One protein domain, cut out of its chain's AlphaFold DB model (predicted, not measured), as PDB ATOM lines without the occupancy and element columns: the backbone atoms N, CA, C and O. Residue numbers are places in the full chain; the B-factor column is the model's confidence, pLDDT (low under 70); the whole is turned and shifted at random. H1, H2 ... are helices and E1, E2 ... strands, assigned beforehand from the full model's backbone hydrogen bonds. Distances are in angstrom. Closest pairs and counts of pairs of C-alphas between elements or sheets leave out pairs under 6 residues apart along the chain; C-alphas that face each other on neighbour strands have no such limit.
ATOM      1  N   PHE A   9      40.347 -20.294  -6.261       73.50
ATOM      2  CA  PHE A   9      39.693 -21.070  -7.321       73.50
ATOM      3  C   PHE A   9      39.542 -22.572  -7.036       73.50
ATOM      4  O   PHE A   9      38.728 -23.224  -7.685       73.50
ATOM      5  N   GLU A  10      40.281 -23.116  -6.068       78.81
ATOM      6  CA  GLU A  10      40.259 -24.544  -5.708       78.81
ATOM      7  C   GLU A  10      39.293 -24.862  -4.553       78.81
ATOM      8  O   GLU A  10      39.263 -25.979  -4.042       78.81
ATOM      9  N   SER A  11      38.498 -23.886  -4.112       82.50
ATOM     10  CA  SER A  11      37.578 -24.066  -2.989       82.50
ATOM     11  C   SER A  11      36.437 -25.032  -3.312       82.50
ATOM     12  O   SER A  11      35.669 -24.806  -4.248       82.50
ATOM     13  N   THR A  12      36.228 -26.038  -2.455       86.12
ATOM     14  CA  THR A  12      35.097 -26.982  -2.571       86.12
ATOM     15  C   THR A  12      33.745 -26.293  -2.373       86.12
ATOM     16  O   THR A  12      32.724 -26.716  -2.911       86.12
ATOM     17  N   PHE A  13      33.710 -25.223  -1.577       86.81
ATOM     18  CA  PHE A  13      32.518 -24.402  -1.395       86.81
ATOM     19  C   PHE A  13      32.876 -22.961  -1.044       86.81
ATOM     20  O   PHE A  13      33.864 -22.671  -0.363       86.81
ATOM     21  N   PHE A  14      32.019 -22.035  -1.447       87.81
ATOM     22  CA  PHE A  14      32.104 -20.634  -1.052       87.81
ATOM     23  C   PHE A  14      30.876 -20.241  -0.283       87.81
ATOM     24  O   PHE A  14      29.798 -20.756  -0.529       87.81
ATOM     25  N   GLY A  15      31.008 -19.289   0.623       88.06
ATOM     26  CA  GLY A  15      29.828 -18.790   1.284       88.06
ATOM     27  C   GLY A  15      30.085 -17.563   2.102       88.06
ATOM     28  O   GLY A  15      31.226 -17.263   2.468       88.06
ATOM     29  N   HIS A  16      28.992 -16.878   2.383       89.56
ATOM     30  CA  HIS A  16      28.979 -15.683   3.192       89.56
ATOM     31  C   HIS A  16      27.907 -15.816   4.269       89.56
ATOM     32  O   HIS A  16      26.907 -16.519   4.105       89.56
ATOM     33  N   ARG A  17      28.160 -15.166   5.401       88.75
ATOM     34  CA  ARG A  17      27.198 -15.054   6.488       88.75
ATOM     35  C   ARG A  17      26.409 -13.771   6.297       88.75
ATOM     36  O   ARG A  17      27.012 -12.704   6.183       88.75
ATOM     37  N   THR A  18      25.089 -13.883   6.358       88.25
ATOM     38  CA  THR A  18      24.184 -12.744   6.225       88.25
ATOM     39  C   THR A  18      23.193 -12.729   7.384       88.25
ATOM     40  O   THR A  18      22.519 -13.733   7.626       88.25
ATOM     41  N   PRO A  19      23.086 -11.607   8.120       87.19
ATOM     42  CA  PRO A  19      21.997 -11.410   9.061       87.19
ATOM     43  C   PRO A  19      20.722 -11.075   8.275       87.19
ATOM     44  O   PRO A  19      20.675 -10.074   7.558       87.19
ATOM     45  N   VAL A  20      19.685 -11.896   8.419       88.31
ATOM     46  CA  VAL A  20      18.404 -11.741   7.711       88.31
ATOM     47  C   VAL A  20      17.268 -11.656   8.736       88.31
ATOM     48  O   VAL A  20      17.308 -12.369   9.742       88.31
ATOM     49  N   PRO A  21      16.241 -10.808   8.529       88.88
ATOM     50  CA  PRO A  21      15.054 -10.827   9.374       88.88
ATOM     51  C   PRO A  21      14.367 -12.193   9.300       88.88
ATOM     52  O   PRO A  21      14.081 -12.688   8.209       88.88
ATOM     53  N   ARG A  22      14.032 -12.785  10.451       87.94
ATOM     54  CA  ARG A  22      13.369 -14.098  10.515       87.94
ATOM     55  C   ARG A  22      12.079 -14.127   9.697       87.94
ATOM     56  O   ARG A  22      11.831 -15.096   8.990       87.94
ATOM     57  N   ALA A  23      11.299 -13.045   9.755       87.62
ATOM     58  CA  ALA A  23      10.064 -12.904   8.986       87.62
ATOM     59  C   ALA A  23      10.295 -13.090   7.477       87.62
ATOM     60  O   ALA A  23       9.551 -13.815   6.836       87.62
ATOM     61  N   MET A  24      11.383 -12.544   6.927       88.81
ATOM     62  CA  MET A  24      11.696 -12.668   5.501       88.81
ATOM     63  C   MET A  24      11.992 -14.116   5.088       88.81
ATOM     64  O   MET A  24      11.623 -14.532   3.993       88.81
ATOM     65  N   LEU A  25      12.645 -14.890   5.961       87.44
ATOM     66  CA  LEU A  25      12.914 -16.309   5.712       87.44
ATOM     67  C   LEU A  25      11.645 -17.164   5.804       87.44
ATOM     68  O   LEU A  25      11.533 -18.141   5.073       87.44
ATOM     69  N   LEU A  26      10.703 -16.795   6.677       88.25
ATOM     70  CA  LEU A  26       9.403 -17.464   6.801       88.25
ATOM     71  C   LEU A  26       8.446 -17.093   5.662       88.25
ATOM     72  O   LEU A  26       7.654 -17.924   5.246       88.25
ATOM     73  N   ASP A  27       8.527 -15.870   5.141       88.75
ATOM     74  CA  ASP A  27       7.674 -15.416   4.037       88.75
ATOM     75  C   ASP A  27       8.140 -15.950   2.670       88.75
ATOM     76  O   ASP A  27       7.388 -15.916   1.695       88.75
ATOM     77  N   THR A  28       9.390 -16.413   2.565       86.25
ATOM     78  CA  THR A  28       9.960 -16.888   1.301       86.25
ATOM     79  C   THR A  28       9.750 -18.393   1.135       86.25
ATOM     80  O   THR A  28      10.252 -19.196   1.922       86.25
ATOM     81  N   ASP A  29       9.093 -18.791   0.047       80.00
ATOM     82  CA  ASP A  29       8.916 -20.203  -0.293       80.00
ATOM     83  C   ASP A  29      10.263 -20.920  -0.520       80.00
ATOM     84  O   ASP A  29      11.192 -20.394  -1.142       80.00
ATOM     85  N   GLY A  30      10.358 -22.159  -0.028       81.88
ATOM     86  CA  GLY A  30      11.531 -23.029  -0.183       81.88
ATOM     87  C   GLY A  30      12.447 -23.131   1.041       81.88
ATOM     88  O   GLY A  30      13.377 -23.936   1.016       81.88
ATOM     89  N   TYR A  31      12.190 -22.370   2.110       87.19
ATOM     90  CA  TYR A  31      12.860 -22.549   3.404       87.19
ATOM     91  C   TYR A  31      12.069 -23.480   4.333       87.19
ATOM     92  O   TYR A  31      10.839 -23.420   4.407       87.19
ATOM     93  N   ASP A  32      12.774 -24.325   5.085       87.38
ATOM     94  CA  ASP A  32      12.171 -25.137   6.145       87.38
ATOM     95  C   ASP A  32      11.795 -24.244   7.342       87.38
ATOM     96  O   ASP A  32      12.646 -23.814   8.128       87.38
ATOM     97  N   HIS A  33      10.500 -23.956   7.469       87.12
ATOM     98  CA  HIS A  33       9.961 -23.033   8.467       87.12
ATOM     99  C   HIS A  33      10.226 -23.509   9.904       87.12
ATOM    100  O   HIS A  33      10.484 -22.685  10.788       87.12
ATOM    101  N   ASP A  34      10.221 -24.824  10.141       87.19
ATOM    102  CA  ASP A  34      10.464 -25.395  11.467       87.19
ATOM    103  C   ASP A  34      11.919 -25.181  11.895       87.19
ATOM    104  O   ASP A  34      12.197 -24.903  13.066       87.19
ATOM    105  N   LEU A  35      12.856 -25.280  10.946       87.00
ATOM    106  CA  LEU A  35      14.272 -25.008  11.192       87.00
ATOM    107  C   LEU A  35      14.534 -23.512  11.371       87.00
ATOM    108  O   LEU A  35      15.258 -23.136  12.293       87.00
ATOM    109  N   VAL A  36      13.904 -22.654  10.561       86.50
ATOM    110  CA  VAL A  36      14.027 -21.189  10.677       86.50
ATOM    111  C   VAL A  36      13.536 -20.697  12.040       86.50
ATOM    112  O   VAL A  36      14.193 -19.872  12.674       86.50
ATOM    113  N   MET A  37      12.427 -21.235  12.557       87.19
ATOM    114  CA  MET A  37      11.907 -20.858  13.879       87.19
ATOM    115  C   MET A  37      12.828 -21.258  15.037       87.19
ATOM    116  O   MET A  37      12.808 -20.613  16.087       87.19
ATOM    117  N   ARG A  38      13.649 -22.295  14.857       88.50
ATOM    118  CA  ARG A  38      14.629 -22.749  15.855       88.50
ATOM    119  C   ARG A  38      15.933 -21.955  15.824       88.50
ATOM    120  O   ARG A  38      16.784 -22.188  16.682       88.50
ATOM    121  N   LEU A  39      16.105 -21.040  14.868       86.81
ATOM    122  CA  LEU A  39      17.318 -20.239  14.781       86.81
ATOM    123  C   LEU A  39      17.444 -19.284  15.982       86.81
ATOM    124  O   LEU A  39      16.476 -18.597  16.346       86.81
ATOM    125  N   PRO A  40      18.638 -19.217  16.596       84.31
ATOM    126  CA  PRO A  40      18.937 -18.225  17.614       84.31
ATOM    127  C   PRO A  40      18.998 -16.812  17.017       84.31
ATOM    128  O   PRO A  40      19.230 -16.620  15.822       84.31
ATOM    129  N   VAL A  41      18.792 -15.813  17.878       81.25
ATOM    130  CA  VAL A  41      18.950 -14.395  17.523       81.25
ATOM    131  C   VAL A  41      20.405 -14.124  17.141       81.25
ATOM    132  O   VAL A  41      21.314 -14.607  17.818       81.25
ATOM    133  N   SER A  42      20.607 -13.311  16.102       77.75
ATOM    134  CA  SER A  42      21.909 -13.034  15.492       77.75
ATOM    135  C   SER A  42      22.999 -12.702  16.518       77.75
ATOM    136  O   SER A  42      22.838 -11.834  17.382       77.75
ATOM    137  N   SER A  43      24.168 -13.329  16.385       67.25
ATOM    138  CA  SER A  43      25.325 -13.063  17.246       67.25
ATOM    139  C   SER A  43      25.934 -11.678  17.012       67.25
ATOM    140  O   SER A  43      26.605 -11.154  17.899       67.25
ATOM    141  N   THR A  44      25.641 -11.024  15.880       64.62
ATOM    142  CA  THR A  44      26.007  -9.614  15.642       64.62
ATOM    143  C   THR A  44      25.329  -8.688  16.653       64.62
ATOM    144  O   THR A  44      25.928  -7.714  17.106       64.62
ATOM    145  N   LEU A  45      24.102  -9.025  17.065       56.50
ATOM    146  CA  LEU A  45      23.369  -8.319  18.118       56.50
ATOM    147  C   LEU A  45      23.877  -8.689  19.518       56.50
ATOM    148  O   LEU A  45      23.860  -7.845  20.410       56.50
ATOM    149  N   GLN A  46      24.371  -9.916  19.711       54.56
ATOM    150  CA  GLN A  46      24.902 -10.382  21.001       54.56
ATOM    151  C   GLN A  46      26.312  -9.847  21.301       54.56
ATOM    152  O   GLN A  46      26.639  -9.573  22.456       54.56
ATOM    153  N   SER A  47      27.151  -9.648  20.278       52.00
ATOM    154  CA  SER A  47      28.539  -9.181  20.435       52.00
ATOM    155  C   SER A  47      28.662  -7.704  20.854       52.00
ATOM    156  O   SER A  47      29.776  -7.243  21.116       52.00
ATOM    157  N   SER A  48      27.560  -6.949  20.929       48.47
ATOM    158  CA  SER A  48      27.573  -5.553  21.393       48.47
ATOM    159  C   SER A  48      27.715  -5.420  22.919       48.47
ATOM    160  O   SER A  48      28.112  -4.362  23.392       48.47
ATOM    161  N   GLY A  49      27.500  -6.496  23.688       44.41
ATOM    162  CA  GLY A  49      27.514  -6.502  25.162       44.41
ATOM    163  C   GLY A  49      28.895  -6.572  25.833       44.41
ATOM    164  O   GLY A  49      29.018  -7.033  26.969       44.41
ATOM    165  N   GLY A  50      29.968  -6.186  25.139       48.47
ATOM    166  CA  GLY A  50      31.306  -6.118  25.726       48.47
ATOM    167  C   GLY A  50      31.523  -4.803  26.480       48.47
ATOM    168  O   GLY A  50      31.380  -3.737  25.892       48.47
ATOM    169  N   ARG A  51      31.998  -4.858  27.735       47.50
ATOM    170  CA  ARG A  51      32.309  -3.686  28.599       47.50
ATOM    171  C   ARG A  51      33.148  -2.570  27.944       47.50
ATOM    172  O   ARG A  51      33.164  -1.451  28.447       47.50
ATOM    173  N   LEU A  52      33.881  -2.866  26.867       44.62
ATOM    174  CA  LEU A  52      34.685  -1.891  26.122       44.62
ATOM    175  C   LEU A  52      33.888  -1.161  25.023       44.62
ATOM    176  O   LEU A  52      34.214  -0.019  24.718       44.62
ATOM    177  N   ALA A  53      32.848  -1.793  24.463       47.41
ATOM    178  CA  ALA A  53      31.912  -1.171  23.525       47.41
ATOM    179  C   ALA A  53      30.966  -0.206  24.258       47.41
ATOM    180  O   ALA A  53      30.739   0.901  23.776       47.41
ATOM    181  N   ASP A  54      30.529  -0.549  25.474       46.09
ATOM    182  CA  ASP A  54      29.667   0.309  26.307       46.09
ATOM    183  C   ASP A  54      30.308   1.662  26.670       46.09
ATOM    184  O   ASP A  54      29.618   2.668  26.841       46.09
ATOM    185  N   LEU A  55      31.641   1.718  26.773       49.44
ATOM    186  CA  LEU A  55      32.371   2.945  27.111       49.44
ATOM    187  C   LEU A  55      32.567   3.887  25.914       49.44
ATOM    188  O   LEU A  55      32.684   5.097  26.109       49.44
ATOM    189  N   MET A  65      18.831   0.095  16.135       55.50
ATOM    190  CA  MET A  65      17.981  -0.060  14.945       55.50
ATOM    191  C   MET A  65      17.939  -1.508  14.429       55.50
ATOM    192  O   MET A  65      16.879  -1.987  14.039       55.50
ATOM    193  N   MET A  66      19.072  -2.222  14.454       55.16
ATOM    194  CA  MET A  66      19.129  -3.641  14.073       55.16
ATOM    195  C   MET A  66      18.452  -4.558  15.100       55.16
ATOM    196  O   MET A  66      18.020  -5.645  14.738       55.16
ATOM    197  N   SER A  67      18.335  -4.122  16.359       59.38
ATOM    198  CA  SER A  67      17.626  -4.865  17.410       59.38
ATOM    199  C   SER A  67      16.100  -4.718  17.350       59.38
ATOM    200  O   SER A  67      15.393  -5.443  18.045       59.38
ATOM    201  N   LEU A  68      15.576  -3.801  16.522       68.44
ATOM    202  CA  LEU A  68      14.129  -3.602  16.353       68.44
ATOM    203  C   LEU A  68      13.442  -4.757  15.616       68.44
ATOM    204  O   LEU A  68      12.223  -4.895  15.703       68.44
ATOM    205  N   GLN A  69      14.200  -5.560  14.870       74.31
ATOM    206  CA  GLN A  69      13.700  -6.730  14.157       74.31
ATOM    207  C   GLN A  69      14.382  -7.988  14.692       74.31
ATOM    208  O   GLN A  69      15.547  -7.961  15.086       74.31
ATOM    209  N   ASP A  70      13.653  -9.102  14.701       82.56
ATOM    210  CA  ASP A  70      14.215 -10.409  15.038       82.56
ATOM    211  C   ASP A  70      15.097 -10.892  13.880       82.56
ATOM    212  O   ASP A  70      14.615 -11.439  12.883       82.56
ATOM    213  N   MET A  71      16.391 -10.593  13.985       85.56
ATOM    214  CA  MET A  71      17.412 -10.962  13.012       85.56
ATOM    215  C   MET A  71      18.010 -12.318  13.376       85.56
ATOM    216  O   MET A  71      18.413 -12.538  14.519       85.56
ATOM    217  N   VAL A  72      18.154 -13.192  12.386       87.69
ATOM    218  CA  VAL A  72      18.823 -14.491  12.506       87.69
ATOM    219  C   VAL A  72      20.019 -14.537  11.561       87.69
ATOM    220  O   VAL A  72      20.009 -13.912  10.500       87.69
ATOM    221  N   ASP A  73      21.079 -15.243  11.952       89.12
ATOM    222  CA  ASP A  73      22.240 -15.432  11.082       89.12
ATOM    223  C   ASP A  73      22.097 -16.717  10.273       89.12
ATOM    224  O   ASP A  73      21.977 -17.812  10.829       89.12
ATOM    225  N   VAL A  74      22.176 -16.576   8.953       90.12
ATOM    226  CA  VAL A  74      22.242 -17.698   8.017       90.12
ATOM    227  C   VAL A  74      23.532 -17.622   7.213       90.12
ATOM    228  O   VAL A  74      24.088 -16.543   6.986       90.12
ATOM    229  N   VAL A  75      24.028 -18.781   6.797       90.75
ATOM    230  CA  VAL A  75      25.173 -18.891   5.898       90.75
ATOM    231  C   VAL A  75      24.680 -19.468   4.581       90.75
ATOM    232  O   VAL A  75      24.106 -20.556   4.544       90.75
ATOM    233  N   GLU A  76      24.908 -18.731   3.501       90.81
ATOM    234  CA  GLU A  76      24.618 -19.187   2.145       90.81
ATOM    235  C   GLU A  76      25.891 -19.758   1.532       90.81
ATOM    236  O   GLU A  76      26.886 -19.050   1.355       90.81
ATOM    237  N   LEU A  77      25.860 -21.051   1.227       91.06
ATOM    238  CA  LEU A  77      26.945 -21.798   0.618       91.06
ATOM    239  C   LEU A  77      26.638 -22.058  -0.860       91.06
ATOM    240  O   LEU A  77      25.555 -22.514  -1.202       91.06
ATOM    241  N   TRP A  78      27.604 -21.810  -1.732       91.00
ATOM    242  CA  TRP A  78      27.628 -22.256  -3.118       91.00
ATOM    243  C   TRP A  78      28.628 -23.402  -3.250       91.00
ATOM    244  O   TRP A  78      29.782 -23.263  -2.836       91.00
ATOM    245  N   VAL A  79      28.176 -24.516  -3.823       89.25
ATOM    246  CA  VAL A  79      28.987 -25.711  -4.079       89.25
ATOM    247  C   VAL A  79      29.175 -25.846  -5.594       89.25
ATOM    248  O   VAL A  79      28.196 -26.160  -6.276       89.25
ATOM    249  N   PRO A  80      30.390 -25.622  -6.136       85.88
ATOM    250  CA  PRO A  80      30.634 -25.630  -7.580       85.88
ATOM    251  C   PRO A  80      30.370 -26.989  -8.237       85.88
ATOM    252  O   PRO A  80      29.768 -27.046  -9.299       85.88
ATOM    253  N   GLU A  81      30.777 -28.099  -7.610       85.31
ATOM    254  CA  GLU A  81      30.618 -29.439  -8.205       85.31
ATOM    255  C   GLU A  81      29.157 -29.885  -8.330       85.31
ATOM    256  O   GLU A  81      28.816 -30.671  -9.212       85.31
ATOM    257  N   ALA A  82      28.303 -29.402  -7.426       84.25
ATOM    258  CA  ALA A  82      26.891 -29.755  -7.377       84.25
ATOM    259  C   ALA A  82      25.993 -28.722  -8.075       84.25
ATOM    260  O   ALA A  82      24.786 -28.937  -8.111       84.25
ATOM    261  N   ASP A  83      26.559 -27.605  -8.562       85.75
ATOM    262  CA  ASP A  83      25.818 -26.438  -9.057       85.75
ATOM    263  C   ASP A  83      24.620 -26.100  -8.148       85.75
ATOM    264  O   ASP A  83      23.491 -25.934  -8.602       85.75
ATOM    265  N   ALA A  84      24.856 -26.024  -6.834       88.69
ATOM    266  CA  ALA A  84      23.799 -25.847  -5.838       88.69
ATOM    267  C   ALA A  84      24.113 -24.721  -4.845       88.69
ATOM    268  O   ALA A  84      25.257 -24.519  -4.425       88.69
ATOM    269  N   LEU A  85      23.060 -24.009  -4.444       90.06
ATOM    270  CA  LEU A  85      23.035 -23.074  -3.327       90.06
ATOM    271  C   LEU A  85      22.369 -23.739  -2.121       90.06
ATOM    272  O   LEU A  85      21.237 -24.218  -2.197       90.06
ATOM    273  N   VAL A  86      23.074 -23.752  -0.996       91.00
ATOM    274  CA  VAL A  86      22.643 -24.375   0.254       91.00
ATOM    275  C   VAL A  86      22.631 -23.325   1.355       91.00
ATOM    276  O   VAL A  86      23.648 -22.695   1.632       91.00
ATOM    277  N   THR A  87      21.497 -23.159   2.025       91.25
ATOM    278  CA  THR A  87      21.388 -22.295   3.204       91.25
ATOM    279  C   THR A  87      21.490 -23.143   4.466       91.25
ATOM    280  O   THR A  87      20.712 -24.082   4.668       91.25
ATOM    281  N   ILE A  88      22.435 -22.795   5.336       91.00
ATOM    282  CA  ILE A  88      22.673 -23.463   6.618       91.00
ATOM    283  C   ILE A  88      22.560 -22.457   7.774       91.00
ATOM    284  O   ILE A  88      22.736 -21.252   7.557       91.00
ATOM    285  N   PRO A  89      22.263 -22.909   9.007       89.75
ATOM    286  CA  PRO A  89      22.403 -22.050  10.180       89.75
ATOM    287  C   PRO A  89      23.866 -21.629  10.366       89.75
ATOM    288  O   PRO A  89      24.774 -22.328   9.914       89.75
ATOM    289  N   ASP A  90      24.107 -20.523  11.071       86.88
ATOM    290  CA  ASP A  90      25.462 -20.180  11.511       86.88
ATOM    291  C   ASP A  90      26.046 -21.317  12.383       86.88
ATOM    292  O   ASP A  90      25.564 -21.520  13.508       86.88
ATOM    293  N   PRO A  91      27.085 -22.044  11.913       83.00
ATOM    294  CA  PRO A  91      27.618 -23.211  12.613       83.00
ATOM    295  C   PRO A  91      28.243 -22.858  13.967       83.00
ATOM    296  O   PRO A  91      28.397 -23.738  14.812       83.00
ATOM    297  N   TYR A  92      28.581 -21.584  14.200       81.88
ATOM    298  CA  TYR A  92      29.059 -21.117  15.501       81.88
ATOM    299  C   TYR A  92      27.947 -21.005  16.552       81.88
ATOM    300  O   TYR A  92      28.249 -20.939  17.742       81.88
ATOM    301  N   GLN A  93      26.679 -20.971  16.137       81.69
ATOM    302  CA  GLN A  93      25.531 -20.801  17.031       81.69
ATOM    303  C   GLN A  93      24.737 -22.095  17.183       81.69
ATOM    304  O   GLN A  93      24.456 -22.522  18.301       81.69
ATOM    305  N   ILE A  94      24.366 -22.716  16.064       84.56
ATOM    306  CA  ILE A  94      23.599 -23.958  16.048       84.56
ATOM    307  C   ILE A  94      23.919 -24.754  14.786       84.56
ATOM    308  O   ILE A  94      24.150 -24.200  13.716       84.56
ATOM    309  N   THR A  95      23.909 -26.074  14.905       85.25
ATOM    310  CA  THR A  95      24.020 -26.993  13.772       85.25
ATOM    311  C   THR A  95      22.758 -27.837  13.690       85.25
ATOM    312  O   THR A  95      22.221 -28.284  14.703       85.25
ATOM    313  N   PHE A  96      22.264 -28.032  12.471       85.06
ATOM    314  CA  PHE A  96      21.124 -28.895  12.182       85.06
ATOM    315  C   PHE A  96      21.579 -30.089  11.344       85.06
ATOM    316  O   PHE A  96      22.531 -29.985  10.574       85.06
ATOM    317  N   GLU A  97      20.875 -31.216  11.467       83.06
ATOM    318  CA  GLU A  97      21.103 -32.407  10.629       83.06
ATOM    319  C   GLU A  97      20.602 -32.216   9.186       83.06
ATOM    320  O   GLU A  97      21.017 -32.932   8.279       83.06
ATOM    321  N   LYS A  98      19.696 -31.255   8.975       86.50
ATOM    322  CA  LYS A  98      19.121 -30.906   7.674       86.50
ATOM    323  C   LYS A  98      19.504 -29.483   7.283       86.50
ATOM    324  O   LYS A  98      19.638 -28.609   8.140       86.50
ATOM    325  N   PHE A  99      19.627 -29.257   5.981       87.81
ATOM    326  CA  PHE A  99      19.822 -27.926   5.418       87.81
ATOM    327  C   PHE A  99      18.508 -27.137   5.441       87.81
ATOM    328  O   PHE A  99      17.442 -27.710   5.230       87.81
ATOM    329  N   ILE A 100      18.590 -25.826   5.687       88.94
ATOM    330  CA  ILE A 100      17.413 -24.943   5.766       88.94
ATOM    331  C   ILE A 100      16.779 -24.797   4.379       88.94
ATOM    332  O   ILE A 100      15.559 -24.736   4.250       88.94
ATOM    333  N   ARG A 101      17.621 -24.747   3.345       89.44
ATOM    334  CA  ARG A 101      17.215 -24.688   1.943       89.44
ATOM    335  C   ARG A 101      18.304 -25.273   1.057       89.44
ATOM    336  O   ARG A 101      19.490 -25.088   1.326       89.44
ATOM    337  N   ILE A 102      17.885 -25.946  -0.008       90.69
ATOM    338  CA  ILE A 102      18.735 -26.377  -1.119       90.69
ATOM    339  C   ILE A 102      18.055 -25.875  -2.390       90.69
ATOM    340  O   ILE A 102      16.840 -26.007  -2.542       90.69
ATOM    341  N   THR A 103      18.795 -25.233  -3.279       89.56
ATOM    342  CA  THR A 103      18.271 -24.720  -4.546       89.56
ATOM    343  C   THR A 103      19.331 -24.861  -5.622       89.56
ATOM    344  O   THR A 103      20.498 -24.575  -5.368       89.56
ATOM    345  N   ASP A 104      18.925 -25.278  -6.815       89.00
ATOM    346  CA  ASP A 104      19.834 -25.391  -7.953       89.00
ATOM    347  C   ASP A 104      20.335 -23.999  -8.362       89.00
ATOM    348  O   ASP A 104      19.575 -23.029  -8.453       89.00
ATOM    349  N   TYR A 105      21.639 -23.891  -8.584       87.62
ATOM    350  CA  TYR A 105      22.279 -22.661  -9.006       87.62
ATOM    351  C   TYR A 105      22.110 -22.480 -10.515       87.62
ATOM    352  O   TYR A 105      22.614 -23.258 -11.321       87.62
TER     353      TYR A 105
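AT A GLANCE: This is residues 9 to 55 and 65 to 105 of the 450 residues of an uncharacterized protein of Thermoplasmata archaeon (UniProt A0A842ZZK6). A strongly twisted wall of four antiparallel strands has three short helices gathered about one end of it, near where E1 ends and E2 begins, and residues 47 to 55 stick out from this body as a free arm. H1 and H2 make a small touching pair there, while H3 sits separately beside E1 and E2. The printed part has 88 residues with three named helices and four named strands, in the order E1 H1 H2 H3 E2 E3 E4; the sheet's order is E1, E2, E3, E4. The class is mixed, helices and strands, with under half of the residues in named elements. The whole is only just loose, close to compact, with a radius of gyration of the C-alphas of 14.6 A and spans of 48 by 32 by 23 A.

IN THESE COORDINATES: E1 is residues 14 to 21, 22.3 A long, and its C-alpha 14 is at (32.104, -20.634, -1.052). H1 is residues 22 to 27, H2 residues 33 to 37 and H3 residues 43 to 46. After the cut, E2 is residues 71 to 79, 25.4 A long, beginning at C-alpha 71 at (17.412, -10.962, 13.012). E3 is residues 84 to 89, 16.5 A. E4 is residues 101 to 104, 10.3 A, ending at C-alpha 104 at (19.834, -25.391, -7.953).

HOW THE PARTS SIT: Edge strand E1 is antiparallel to E2 at 156 degrees, with N 18 and O 74 at 2.9 A, within hydrogen-bond range. E2 and E3 form a hairpin at 148 degrees, with N 77 and O 86 at 2.8 A. E3 and edge strand E4, a hairpin too, stand at 168 degrees, with N 85 and O 103 at 2.8 A. E2, E3 and E4 are a meander, each strand the antiparallel neighbour of the one before. E1 and E4 are apart. H1 only grazes the sheet with residues 22 to 25; its closest C-alphas to E2 are those of Arg 22 and Met 71, 5.7 A. H1 touches H2, closest at the C-alphas of Leu 26 and His 33, 5.8 A. H2 only grazes the sheet with residues 33 to 37. H3 only grazes it with residues 43 to 45; the C-alphas of Ser 43 and Asp 73 are its closest to E2, 7.3 A. H3 is apart from H1 and H2. In H1 and H2 every O i to N i+4 pair is within hydrogen-bond range; H3 is too short for such a pair.

THE WHOLE: The C-alphas of Leu 55 and Glu 81, the two farthest apart, are 47.9 A from each other. Without residues 47 to 55, which stand free, the body spans 39 by 25 by 22 A. Residues 56 to 64 are not printed, and C-alphas 55 and 65 are 19.1 A apart across the cut. The link E3 to E4, 11 residues, is long. Residues 43 to 55 and 65 to 68 have pLDDT under 70; the mean of the printed part is 80.2.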